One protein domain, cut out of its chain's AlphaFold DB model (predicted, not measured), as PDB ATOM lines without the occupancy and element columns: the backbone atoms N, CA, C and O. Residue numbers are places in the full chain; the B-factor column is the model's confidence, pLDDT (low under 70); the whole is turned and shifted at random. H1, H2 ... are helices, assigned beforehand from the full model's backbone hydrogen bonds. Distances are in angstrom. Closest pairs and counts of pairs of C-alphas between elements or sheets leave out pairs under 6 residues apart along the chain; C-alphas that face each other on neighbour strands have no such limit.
ATOM      1  N   GLU A 340     169.062 143.320 253.917       93.00
ATOM      2  CA  GLU A 340     168.331 143.742 255.110       93.00
ATOM      3  C   GLU A 340     168.759 145.145 255.556       93.00
ATOM      4  O   GLU A 340     169.908 145.370 255.950       93.00
ATOM      5  N   VAL A 341     167.814 146.089 255.568       91.31
ATOM      6  CA  VAL A 341     168.067 147.478 255.993       91.31
ATOM      7  C   VAL A 341     168.516 147.537 257.457       91.31
ATOM      8  O   VAL A 341     169.455 148.263 257.785       91.31
ATOM      9  N   GLY A 342     167.927 146.715 258.332       91.19
ATOM     10  CA  GLY A 342     168.336 146.614 259.736       91.19
ATOM     11  C   GLY A 342     169.815 146.244 259.921       91.19
ATOM     12  O   GLY A 342     170.487 146.804 260.790       91.19
ATOM     13  N   ALA A 343     170.363 145.365 259.076       92.06
ATOM     14  CA  ALA A 343     171.781 145.003 259.111       92.06
ATOM     15  C   ALA A 343     172.687 146.163 258.654       92.06
ATOM     16  O   ALA A 343     173.738 146.398 259.257       92.06
ATOM     17  N   VAL A 344     172.258 146.940 257.648       93.44
ATOM     18  CA  VAL A 344     172.958 148.165 257.217       93.44
ATOM     19  C   VAL A 344     172.985 149.186 258.348       93.44
ATOM     20  O   VAL A 344     174.056 149.677 258.704       93.44
ATOM     21  N   LEU A 345     171.830 149.468 258.956       92.38
ATOM     22  CA  LEU A 345     171.707 150.456 260.026       92.38
ATOM     23  C   LEU A 345     172.565 150.085 261.243       92.38
ATOM     24  O   LEU A 345     173.254 150.953 261.777       92.38
ATOM     25  N   ASN A 346     172.608 148.810 261.638       91.81
ATOM     26  CA  ASN A 346     173.477 148.327 262.721       91.81
ATOM     27  C   ASN A 346     174.982 148.413 262.403       91.81
ATOM     28  O   ASN A 346     175.796 148.402 263.323       91.81
ATOM     29  N   SER A 347     175.356 148.542 261.128       93.69
ATOM     30  CA  SER A 347     176.754 148.590 260.675       93.69
ATOM     31  C   SER A 347     177.267 150.012 260.408       93.69
ATOM     32  O   SER A 347     178.404 150.190 259.966       93.69
ATOM     33  N   VAL A 348     176.454 151.047 260.649       93.69
ATOM     34  CA  VAL A 348     176.833 152.438 260.362       93.69
ATOM     35  C   VAL A 348     177.968 152.910 261.272       93.69
ATOM     36  O   VAL A 348     177.848 152.938 262.496       93.69
ATOM     37  N   ASN A 349     179.054 153.386 260.658       94.81
ATOM     38  CA  ASN A 349     180.121 154.111 261.342       94.81
ATOM     39  C   ASN A 349     179.800 155.615 261.356       94.81
ATOM     40  O   ASN A 349     180.058 156.332 260.386       94.81
ATOM     41  N   VAL A 350     179.229 156.096 262.463       94.88
ATOM     42  CA  VAL A 350     178.807 157.500 262.604       94.88
ATOM     43  C   VAL A 350     179.954 158.503 262.401       94.88
ATOM     44  O   VAL A 350     179.744 159.454 261.651       94.88
ATOM     45  N   PRO A 351     181.162 158.333 262.982       94.81
ATOM     46  CA  PRO A 351     182.292 159.217 262.685       94.81
ATOM     47  C   PRO A 351     182.614 159.350 261.190       94.81
ATOM     48  O   PRO A 351     182.855 160.461 260.721       94.81
ATOM     49  N   ALA A 352     182.576 158.253 260.426       94.31
ATOM     50  CA  ALA A 352     182.789 158.292 258.977       94.31
ATOM     51  C   ALA A 352     181.664 159.037 258.240       94.31
ATOM     52  O   ALA A 352     181.951 159.865 257.374       94.31
ATOM     53  N   VAL A 353     180.400 158.805 258.616       94.81
ATOM     54  CA  VAL A 353     179.244 159.527 258.050       94.81
ATOM     55  C   VAL A 353     179.362 161.027 258.314       94.81
ATOM     56  O   VAL A 353     179.278 161.825 257.385       94.81
ATOM     57  N   VAL A 354     179.615 161.427 259.562       95.62
ATOM     58  CA  VAL A 354     179.764 162.842 259.934       95.62
ATOM     59  C   VAL A 354     180.988 163.461 259.254       95.62
ATOM     60  O   VAL A 354     180.918 164.602 258.806       95.62
ATOM     61  N   GLY A 355     182.083 162.709 259.105       95.25
ATOM     62  CA  GLY A 355     183.266 163.138 258.360       95.25
ATOM     63  C   GLY A 355     182.963 163.437 256.889       95.25
ATOM     64  O   GLY A 355     183.345 164.500 256.397       95.25
ATOM     65  N   LEU A 356     182.225 162.561 256.203       95.75
ATOM     66  CA  LEU A 356     181.775 162.796 254.827       95.75
ATOM     67  C   LEU A 356     180.842 164.014 254.743       95.75
ATOM     68  O   LEU A 356     181.112 164.934 253.971       95.75
ATOM     69  N   LEU A 357     179.810 164.069 255.594       95.06
ATOM     70  CA  LEU A 357     178.863 165.189 255.641       95.06
ATOM     71  C   LEU A 357     179.561 166.527 255.902       95.06
ATOM     72  O   LEU A 357     179.191 167.533 255.307       95.06
ATOM     73  N   SER A 358     180.591 166.542 256.753       94.94
ATOM     74  CA  SER A 358     181.353 167.756 257.050       94.94
ATOM     75  C   SER A 358     182.046 168.317 255.810       94.94
ATOM     76  O   SER A 358     181.979 169.518 255.565       94.94
ATOM     77  N   LYS A 359     182.655 167.454 254.989       94.62
ATOM     78  CA  LYS A 359     183.369 167.871 253.780       94.62
ATOM     79  C   LYS A 359     182.401 168.342 252.694       94.62
ATOM     80  O   LYS A 359     182.598 169.427 252.154       94.62
ATOM     81  N   MET A 360     181.313 167.600 252.472       93.62
ATOM     82  CA  MET A 360     180.242 168.001 251.548       93.62
ATOM     83  C   MET A 360     179.630 169.352 251.945       93.62
ATOM     84  O   MET A 360     179.356 170.198 251.097       93.62
ATOM     85  N   ALA A 361     179.425 169.578 253.245       93.38
ATOM     86  CA  ALA A 361     178.871 170.828 253.741       93.38
ATOM     87  C   ALA A 361     179.835 172.006 253.582       93.38
ATOM     88  O   ALA A 361     179.389 173.091 253.223       93.38
ATOM     89  N   VAL A 362     181.141 171.811 253.811       91.50
ATOM     90  CA  VAL A 362     182.150 172.854 253.554       91.50
ATOM     91  C   VAL A 362     182.128 173.256 252.081       91.50
ATOM     92  O   VAL A 362     182.056 174.442 251.782       91.50
ATOM     93  N   GLU A 363     182.133 172.297 251.157       89.25
ATOM     94  CA  GLU A 363     182.079 172.594 249.719       89.25
ATOM     95  C   GLU A 363     180.785 173.318 249.335       89.25
ATOM     96  O   GLU A 363     180.832 174.339 248.647       89.25
ATOM     97  N   ARG A 364     179.645 172.871 249.874       89.31
ATOM     98  CA  ARG A 364     178.351 173.533 249.682       89.31
ATOM     99  C   ARG A 364     178.325 174.953 250.247       89.31
ATOM    100  O   ARG A 364     177.734 175.827 249.626       89.31
ATOM    101  N   ALA A 365     178.973 175.211 251.381       86.88
ATOM    102  CA  ALA A 365     179.068 176.550 251.966       86.88
ATOM    103  C   ALA A 365     179.928 177.507 251.120       86.88
ATOM    104  O   ALA A 365     179.721 178.716 251.162       86.88
ATOM    105  N   LEU A 366     180.873 176.978 250.332       83.88
ATOM    106  CA  LEU A 366     181.681 177.771 249.402       83.88
ATOM    107  C   LEU A 366     180.939 178.088 248.093       83.88
ATOM    108  O   LEU A 366     181.246 179.094 247.458       83.88
ATOM    109  N   SER A 367     179.981 177.253 247.676       82.25
ATOM    110  CA  SER A 367     179.222 177.424 246.423       82.25
ATOM    111  C   SER A 367     177.798 177.963 246.602       82.25
ATOM    112  O   SER A 367     177.153 178.366 245.636       82.25
ATOM    113  N   SER A 368     177.251 177.899 247.811       84.06
ATOM    114  CA  SER A 368     175.848 178.191 248.138       84.06
ATOM    115  C   SER A 368     175.760 178.906 249.488       84.06
ATOM    116  O   SER A 368     176.778 179.333 250.029       84.06
ATOM    117  N   ARG A 369     174.554 179.110 250.033       83.38
ATOM    118  CA  ARG A 369     174.423 179.768 251.339       83.38
ATOM    119  C   ARG A 369     174.884 178.835 252.456       83.38
ATOM    120  O   ARG A 369     174.702 177.619 252.385       83.38
ATOM    121  N   VAL A 370     175.449 179.413 253.513       84.75
ATOM    122  CA  VAL A 370     175.906 178.655 254.686       84.75
ATOM    123  C   VAL A 370     174.723 177.960 255.372       84.75
ATOM    124  O   VAL A 370     174.850 176.829 255.842       84.75
ATOM    125  N   GLU A 371     173.545 178.588 255.354       86.69
ATOM    126  CA  GLU A 371     172.290 178.001 255.823       86.69
ATOM    127  C   GLU A 371     171.927 176.745 255.026       86.69
ATOM    128  O   GLU A 371     171.627 175.720 255.630       86.69
ATOM    129  N   ASP A 372     172.052 176.779 253.694       88.56
ATOM    130  CA  ASP A 372     171.757 175.623 252.839       88.56
ATOM    131  C   ASP A 372     172.696 174.446 253.138       88.56
ATOM    132  O   ASP A 372     172.305 173.284 253.006       88.56
ATOM    133  N   ALA A 373     173.951 174.726 253.506       90.62
ATOM    134  CA  ALA A 373     174.907 173.708 253.930       90.62
ATOM    135  C   ALA A 373     174.529 173.104 255.288       90.62
ATOM    136  O   ALA A 373     174.519 171.883 255.444       90.62
ATOM    137  N   ARG A 374     174.162 173.949 256.256       91.00
ATOM    138  CA  ARG A 374     173.718 173.519 257.586       91.00
ATOM    139  C   ARG A 374     172.451 172.670 257.511       91.00
ATOM    140  O   ARG A 374     172.399 171.592 258.105       91.00
ATOM    141  N   ASP A 375     171.457 173.134 256.766       91.88
ATOM    142  CA  ASP A 375     170.172 172.459 256.624       91.88
ATOM    143  C   ASP A 375     170.343 171.122 255.891       91.88
ATOM    144  O   ASP A 375     169.725 170.134 256.276       91.88
ATOM    145  N   ALA A 376     171.255 171.032 254.914       92.75
ATOM    146  CA  ALA A 376     171.586 169.765 254.261       92.75
ATOM    147  C   ALA A 376     172.134 168.712 255.244       92.75
ATOM    148  O   ALA A 376     171.703 167.557 255.199       92.75
ATOM    149  N   ILE A 377     173.034 169.094 256.161       94.06
ATOM    150  CA  ILE A 377     173.562 168.172 257.186       94.06
ATOM    151  C   ILE A 377     172.429 167.708 258.117       94.06
ATOM    152  O   ILE A 377     172.303 166.513 258.394       94.06
ATOM    153  N   LEU A 378     171.597 168.643 258.595       94.38
ATOM    154  CA  LEU A 378     170.486 168.342 259.504       94.38
ATOM    155  C   LEU A 378     169.452 167.424 258.843       94.38
ATOM    156  O   LEU A 378     169.064 166.413 259.428       94.38
ATOM    157  N   ASN A 379     169.063 167.731 257.605       95.25
ATOM    158  CA  ASN A 379     168.096 166.946 256.846       95.25
ATOM    159  C   ASN A 379     168.584 165.514 256.617       95.25
ATOM    160  O   ASN A 379     167.800 164.582 256.772       95.25
ATOM    161  N   LYS A 380     169.881 165.307 256.343       93.88
ATOM    162  CA  LYS A 380     170.419 163.950 256.162       93.88
ATOM    163  C   LYS A 380     170.376 163.119 257.447       93.88
ATOM    164  O   LYS A 380     170.108 161.920 257.400       93.88
ATOM    165  N   ALA A 381     170.588 163.746 258.603       93.06
ATOM    166  CA  ALA A 381     170.439 163.070 259.889       93.06
ATOM    167  C   ALA A 381     168.975 162.727 260.199       93.06
ATOM    168  O   ALA A 381     168.691 161.626 260.667       93.06
ATOM    169  N   ILE A 382     168.045 163.642 259.904       93.19
ATOM    170  CA  ILE A 382     166.601 163.412 260.064       93.19
ATOM    171  C   ILE A 382     166.141 162.256 259.172       93.19
ATOM    172  O   ILE A 382     165.407 161.387 259.641       93.19
ATOM    173  N   GLU A 383     166.606 162.202 257.924       92.75
ATOM    174  CA  GLU A 383     166.310 161.120 256.980       92.75
ATOM    175  C   GLU A 383     166.770 159.761 257.535       92.75
ATOM    176  O   GLU A 383     165.965 158.837 257.645       92.75
ATOM    177  N   LEU A 384     168.028 159.662 257.989       91.31
ATOM    178  CA  LEU A 384     168.574 158.433 258.580       91.31
ATOM    179  C   LEU A 384     167.794 157.971 259.819       91.31
ATOM    180  O   LEU A 384     167.510 156.783 259.962       91.31
ATOM    181  N   LEU A 385     167.429 158.894 260.711       90.38
ATOM    182  CA  LEU A 385     166.670 158.568 261.925       90.38
ATOM    183  C   LEU A 385     165.215 158.199 261.619       90.38
ATOM    184  O   LEU A 385     164.639 157.358 262.307       90.38
ATOM    185  N   THR A 386     164.626 158.790 260.579       90.19
ATOM    186  CA  THR A 386     163.278 158.437 260.113       90.19
ATOM    187  C   THR A 386     163.237 157.001 259.606       90.19
ATOM    188  O   THR A 386     162.358 156.243 260.014       90.19
ATOM    189  N   VAL A 387     164.221 156.606 258.792       90.38
ATOM    190  CA  VAL A 387     164.360 155.221 258.310       90.38
ATOM    191  C   VAL A 387     164.666 154.266 259.466       90.38
ATOM    192  O   VAL A 387     164.080 153.194 259.563       90.38
ATOM    193  N   ALA A 388     165.528 154.657 260.409       88.06
ATOM    194  CA  ALA A 388     165.807 153.824 261.577       88.06
ATOM    195  C   ALA A 388     164.556 153.569 262.432       88.06
ATOM    196  O   ALA A 388     164.346 152.453 262.900       88.06
ATOM    197  N   ARG A 389     163.692 154.575 262.591       85.75
ATOM    198  CA  ARG A 389     162.435 154.435 263.329       85.75
ATOM    199  C   ARG A 389     161.453 153.477 262.648       85.75
ATOM    200  O   ARG A 389     160.723 152.788 263.360       85.75
ATOM    201  N   SER A 390     161.389 153.452 261.313       86.00
ATOM    202  CA  SER A 390     160.496 152.528 260.596       86.00
ATOM    203  C   SER A 390     160.965 151.078 260.695       86.00
ATOM    204  O   SER A 390     160.131 150.190 260.836       86.00
ATOM    205  N   GLU A 391     162.279 150.849 260.673       85.56
ATOM    206  CA  GLU A 391     162.878 149.509 260.767       85.56
ATOM    207  C   GLU A 391     162.910 148.960 262.202       85.56
ATOM    208  O   GLU A 391     162.777 147.756 262.410       85.56
ATOM    209  N   PHE A 392     163.055 149.833 263.206       79.06
ATOM    210  CA  PHE A 392     163.113 149.469 264.626       79.06
ATOM    211  C   PHE A 392     161.949 150.094 265.413       79.06
ATOM    212  O   PHE A 392     162.150 151.036 266.187       79.06
ATOM    213  N   PRO A 393     160.707 149.601 265.250       68.44
ATOM    214  CA  PRO A 393     159.570 150.108 266.007       68.44
ATOM    215  C   PRO A 393     159.749 149.854 267.512       68.44
ATOM    216  O   PRO A 393     160.292 148.831 267.934       68.44
ATOM    217  N   ALA A 394     159.248 150.782 268.336       58.97
ATOM    218  CA  ALA A 394     159.414 150.806 269.797       58.97
ATOM    219  C   ALA A 394     158.972 149.520 270.529       58.97
ATOM    220  O   ALA A 394     159.377 149.293 271.664       58.97
ATOM    221  N   SER A 395     158.182 148.654 269.887       54.19
ATOM    222  CA  SER A 395     157.779 147.342 270.407       54.19
ATOM    223  C   SER A 395     158.905 146.295 270.446       54.19
ATOM    224  O   SER A 395     158.695 145.224 271.009       54.19
ATOM    225  N   SER A 396     160.074 146.576 269.856       51.66
ATOM    226  CA  SER A 396     161.169 145.607 269.667       51.66
ATOM    227  C   SER A 396     162.406 145.816 270.556       51.66
ATOM    228  O   SER A 396     163.299 144.971 270.541       51.66
ATOM    229  N   ASN A 397     162.470 146.889 271.359       45.41
ATOM    230  CA  ASN A 397     163.649 147.214 272.175       45.41
ATOM    231  C   ASN A 397     163.387 147.054 273.691       45.41
ATOM    232  O   ASN A 397     162.472 147.690 274.213       45.41
ATOM    233  N   ALA A 412     151.190 157.515 273.403       52.72
ATOM    234  CA  ALA A 412     151.750 158.824 273.068       52.72
ATOM    235  C   ALA A 412     153.209 158.960 273.537       52.72
ATOM    236  O   ALA A 412     154.013 159.575 272.842       52.72
ATOM    237  N   ALA A 413     153.564 158.341 274.670       50.75
ATOM    238  CA  ALA A 413     154.936 158.288 275.180       50.75
ATOM    239  C   ALA A 413     155.858 157.401 274.319       50.75
ATOM    240  O   ALA A 413     157.017 157.739 274.108       50.75
ATOM    241  N   ALA A 414     155.349 156.296 273.763       54.38
ATOM    242  CA  ALA A 414     156.086 155.486 272.787       54.38
ATOM    243  C   ALA A 414     156.222 156.197 271.425       54.38
ATOM    244  O   ALA A 414     157.233 156.057 270.740       54.38
ATOM    245  N   ALA A 415     155.224 156.999 271.034       56.78
ATOM    246  CA  ALA A 415     155.259 157.782 269.799       56.78
ATOM    247  C   ALA A 415     156.212 158.995 269.856       56.78
ATOM    248  O   ALA A 415     156.636 159.468 268.796       56.78
ATOM    249  N   SER A 416     156.549 159.485 271.056       59.12
ATOM    250  CA  SER A 416     157.440 160.632 271.281       59.12
ATOM    251  C   SER A 416     158.919 160.260 271.454       59.12
ATOM    252  O   SER A 416     159.761 161.153 271.547       59.12
ATOM    253  N   GLN A 417     159.261 158.966 271.460       67.81
ATOM    254  CA  GLN A 417     160.645 158.501 271.559       67.81
ATOM    255  C   GLN A 417     161.311 158.384 270.181       67.81
ATOM    256  O   GLN A 417     160.746 157.846 269.229       67.81
ATOM    257  N   ILE A 418     162.551 158.869 270.091       69.44
ATOM    258  CA  ILE A 418     163.432 158.610 268.949       69.44
ATOM    259  C   ILE A 418     164.056 157.232 269.174       69.44
ATOM    260  O   ILE A 418     164.903 157.073 270.051       69.44
ATOM    261  N   VAL A 419     163.622 156.239 268.398       76.56
ATOM    262  CA  VAL A 419     164.173 154.880 268.432       76.56
ATOM    263  C   VAL A 419     165.164 154.727 267.284       76.56
ATOM    264  O   VAL A 419     164.826 154.980 266.130       76.56
ATOM    265  N   ALA A 420     166.395 154.340 267.608       79.38
ATOM    266  CA  ALA A 420     167.455 154.073 266.645       79.38
ATOM    267  C   ALA A 420     168.380 152.965 267.185       79.38
ATOM    268  O   ALA A 420     168.481 152.804 268.407       79.38
ATOM    269  N   PRO A 421     169.061 152.202 266.312       85.75
ATOM    270  CA  PRO A 421     170.052 151.221 266.740       85.75
ATOM    271  C   PRO A 421     171.243 151.894 267.428       85.75
ATOM    272  O   PRO A 421     171.536 153.074 267.212       85.75
ATOM    273  N   GLN A 422     171.971 151.116 268.234       86.56
ATOM    274  CA  GLN A 422     173.120 151.605 269.002       86.56
ATOM    275  C   GLN A 422     174.198 152.244 268.114       86.56
ATOM    276  O   GLN A 422     174.819 153.228 268.515       86.56
ATOM    277  N   SER A 423     174.376 151.741 266.890       90.31
ATOM    278  CA  SER A 423     175.276 152.310 265.879       90.31
ATOM    279  C   SER A 423     175.006 153.791 265.597       90.31
ATOM    280  O   SER A 423     175.948 154.542 265.367       90.31
ATOM    281  N   LEU A 424     173.746 154.238 265.664       90.88
ATOM    282  CA  LEU A 424     173.322 155.611 265.369       90.88
ATOM    283  C   LEU A 424     173.192 156.505 266.610       90.88
ATOM    284  O   LEU A 424     172.881 157.687 266.472       90.88
ATOM    285  N   MET A 425     173.467 155.984 267.810       89.19
ATOM    286  CA  MET A 425     173.262 156.685 269.086       89.19
ATOM    287  C   MET A 425     173.892 158.090 269.120       89.19
ATOM    288  O   MET A 425     173.286 159.033 269.624       89.19
ATOM    289  N   TYR A 426     175.097 158.247 268.564       91.81
ATOM    290  CA  TYR A 426     175.827 159.520 268.575       91.81
ATOM    291  C   TYR A 426     175.555 160.417 267.363       91.81
ATOM    292  O   TYR A 426     176.040 161.551 267.333       91.81
ATOM    293  N   LEU A 427     174.785 159.951 266.372       93.50
ATOM    294  CA  LEU A 427     174.532 160.702 265.141       93.50
ATOM    295  C   LEU A 427     173.890 162.075 265.414       93.50
ATOM    296  O   LEU A 427     174.451 163.066 264.937       93.50
ATOM    297  N   PRO A 428     172.800 162.198 266.207       92.69
ATOM    298  CA  PRO A 428     172.177 163.501 266.454       92.69
ATOM    299  C   PRO A 428     173.133 164.483 267.137       92.69
ATOM    300  O   PRO A 428     173.181 165.659 266.783       92.69
ATOM    301  N   PHE A 429     173.924 163.991 268.096       93.44
ATOM    302  CA  PHE A 429     174.880 164.803 268.843       93.44
ATOM    303  C   PHE A 429     175.988 165.349 267.937       93.44
ATOM    304  O   PHE A 429     176.239 166.554 267.930       93.44
ATOM    305  N   LEU A 430     176.624 164.483 267.144       95.62
ATOM    306  CA  LEU A 430     177.736 164.876 266.279       95.62
ATOM    307  C   LEU A 430     177.283 165.772 265.122       95.62
ATOM    308  O   LEU A 430     177.974 166.733 264.790       95.62
ATOM    309  N   VAL A 431     176.103 165.517 264.552       95.00
ATOM    310  CA  VAL A 431     175.514 166.379 263.517       95.00
ATOM    311  C   VAL A 431     175.160 167.756 264.076       95.00
ATOM    312  O   VAL A 431     175.483 168.767 263.453       95.00
ATOM    313  N   LEU A 432     174.565 167.829 265.271       93.38
ATOM    314  CA  LEU A 432     174.278 169.110 265.915       93.38
ATOM    315  C   LEU A 432     175.565 169.873 266.259       93.38
ATOM    316  O   LEU A 432     175.626 171.089 266.081       93.38
ATOM    317  N   ALA A 433     176.597 169.170 266.732       94.06
ATOM    318  CA  ALA A 433     177.904 169.760 266.998       94.06
ATOM    319  C   ALA A 433     178.538 170.323 265.716       94.06
ATOM    320  O   ALA A 433     179.044 171.445 265.738       94.06
ATOM    321  N   LEU A 434     178.450 169.591 264.599       93.81
ATOM    322  CA  LEU A 434     178.908 170.037 263.282       93.81
ATOM    323  C   LEU A 434     178.145 171.283 262.811       93.81
ATOM    324  O   LEU A 434     178.768 172.290 262.496       93.81
ATOM    325  N   ALA A 435     176.811 171.261 262.848       91.00
ATOM    326  CA  ALA A 435     175.959 172.389 262.460       91.00
ATOM    327  C   ALA A 435     176.202 173.658 263.302       91.00
ATOM    328  O   ALA A 435     175.901 174.769 262.867       91.00
ATOM    329  N   ARG A 436     176.741 173.501 264.517       90.31
ATOM    330  CA  ARG A 436     177.109 174.596 265.422       90.31
ATOM    331  C   ARG A 436     178.572 175.015 265.314       90.31
ATOM    332  O   ARG A 436     178.976 175.872 266.099       90.31
ATOM    333  N   GLN A 437     179.373 174.467 264.405       90.75
ATOM    334  CA  GLN A 437     180.739 174.957 264.197       90.75
ATOM    335  C   GLN A 437     180.729 176.392 263.653       90.75
ATOM    336  O   GLN A 437     179.816 176.734 262.902       90.75
ATOM    337  N   PRO A 438     181.731 177.235 263.980       86.06
ATOM    338  CA  PRO A 438     181.820 178.604 263.464       86.06
ATOM    339  C   PRO A 438     181.698 178.692 261.937       86.06
ATOM    340  O   PRO A 438     181.031 179.585 261.436       86.06
ATOM    341  N   ALA A 439     182.241 177.706 261.214       85.25
ATOM    342  CA  ALA A 439     182.151 177.606 259.755       85.25
ATOM    343  C   ALA A 439     180.711 177.521 259.204       85.25
ATOM    344  O   ALA A 439     180.500 177.810 258.032       85.25
ATOM    345  N   PHE A 440     179.731 177.132 260.029       86.00
ATOM    346  CA  PHE A 440     178.320 176.979 259.644       86.00
ATOM    347  C   PHE A 440     177.368 177.916 260.409       86.00
ATOM    348  O   PHE A 440     176.143 177.780 260.326       86.00
ATOM    349  N   ARG A 441     177.905 178.873 261.177       78.06
ATOM    350  CA  ARG A 441     177.107 179.915 261.833       78.06
ATOM    351  C   ARG A 441     176.989 181.105 260.885       78.06
ATOM    352  O   ARG A 441     177.996 181.715 260.546       78.06
ATOM    353  N   GLY A 442     175.765 181.449 260.490       61.41
ATOM    354  CA  GLY A 442     175.464 182.660 259.720       61.41
ATOM    355  C   GLY A 442     175.594 183.910 260.587       61.41
ATOM    356  O   GLY A 442     174.577 184.429 261.019       61.41
ATOM    357  N   VAL A 443     176.836 184.259 260.940       54.28
ATOM    358  CA  VAL A 443     177.421 185.575 261.271       54.28
ATOM    359  C   VAL A 443     178.929 185.297 261.412       54.28
ATOM    360  O   VAL A 443     179.452 185.165 262.519       54.28
ATOM    361  N   LEU A 444     179.650 185.121 260.302       48.59
ATOM    362  CA  LEU A 444     181.053 184.666 260.331       48.59
ATOM    363  C   LEU A 444     182.085 185.755 260.713       48.59
ATOM    364  O   LEU A 444     183.285 185.521 260.595       48.59
ATOM    365  N   LEU A 445     181.655 186.932 261.193       42.81
ATOM    366  CA  LEU A 445     182.548 188.066 261.508       42.81
ATOM    367  C   LEU A 445     182.237 188.827 262.815       42.81
ATOM    368  O   LEU A 445     182.798 189.896 263.035       42.81
ATOM    369  N   ALA A 446     181.382 188.306 263.700       30.36
ATOM    370  CA  ALA A 446     181.114 188.927 265.005       30.36
ATOM    371  C   ALA A 446     181.626 188.062 266.169       30.36
ATOM    372  O   ALA A 446     180.831 187.540 266.950       30.36
ATOM    373  N   ALA A 447     182.945 187.883 266.255       28.27
ATOM    374  CA  ALA A 447     183.663 187.565 267.494       28.27
ATOM    375  C   ALA A 447     185.158 187.828 267.312       28.27
ATOM    376  O   ALA A 447     185.753 187.182 266.417       28.27
TER     377      ALA A 447
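What this domain is: This is residues 340 to 397 and 412 to 447 of the 447 residues of an uncharacterized protein of Fonticula alba (UniProt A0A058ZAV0). What shape? H2 and H3 make a long hairpin, with H5 packed on both. How large? The printed part has 94 residues with five named helices, all helix, only just loose, close to compact, radius of gyration of the C-alphas 15.2 A, spans 48, 29 and 19 A.

How they stand to each other: What comes first? H1, residues 341 to 346, touches H3, residues 370 to 391, closest at C-alphas 342 and 391, 6.3 A apart. What follows? H2, residues 350 to 367, and H3 form a hairpin at a shallow 32 degrees. H5, residues 427 to 435, touches H3, closest at C-alphas 374 and 435, 5.5 A apart. In H1, H2, H3 and H5 every O i to N i+4 pair is within hydrogen-bond range.

Where its parts are: Which anchors? C-alpha 341 is at (168.067, 147.478, 255.993), C-alpha 435 at (175.959, 172.389, 262.460). How long? H3 spans 32.5 A.

The domain as a whole: Any cut? Residues 398 to 411 are not printed, a 16.6 A gap. Low confidence? pLDDT is under 70 in 18 residues, among them H4, residues 412 to 415.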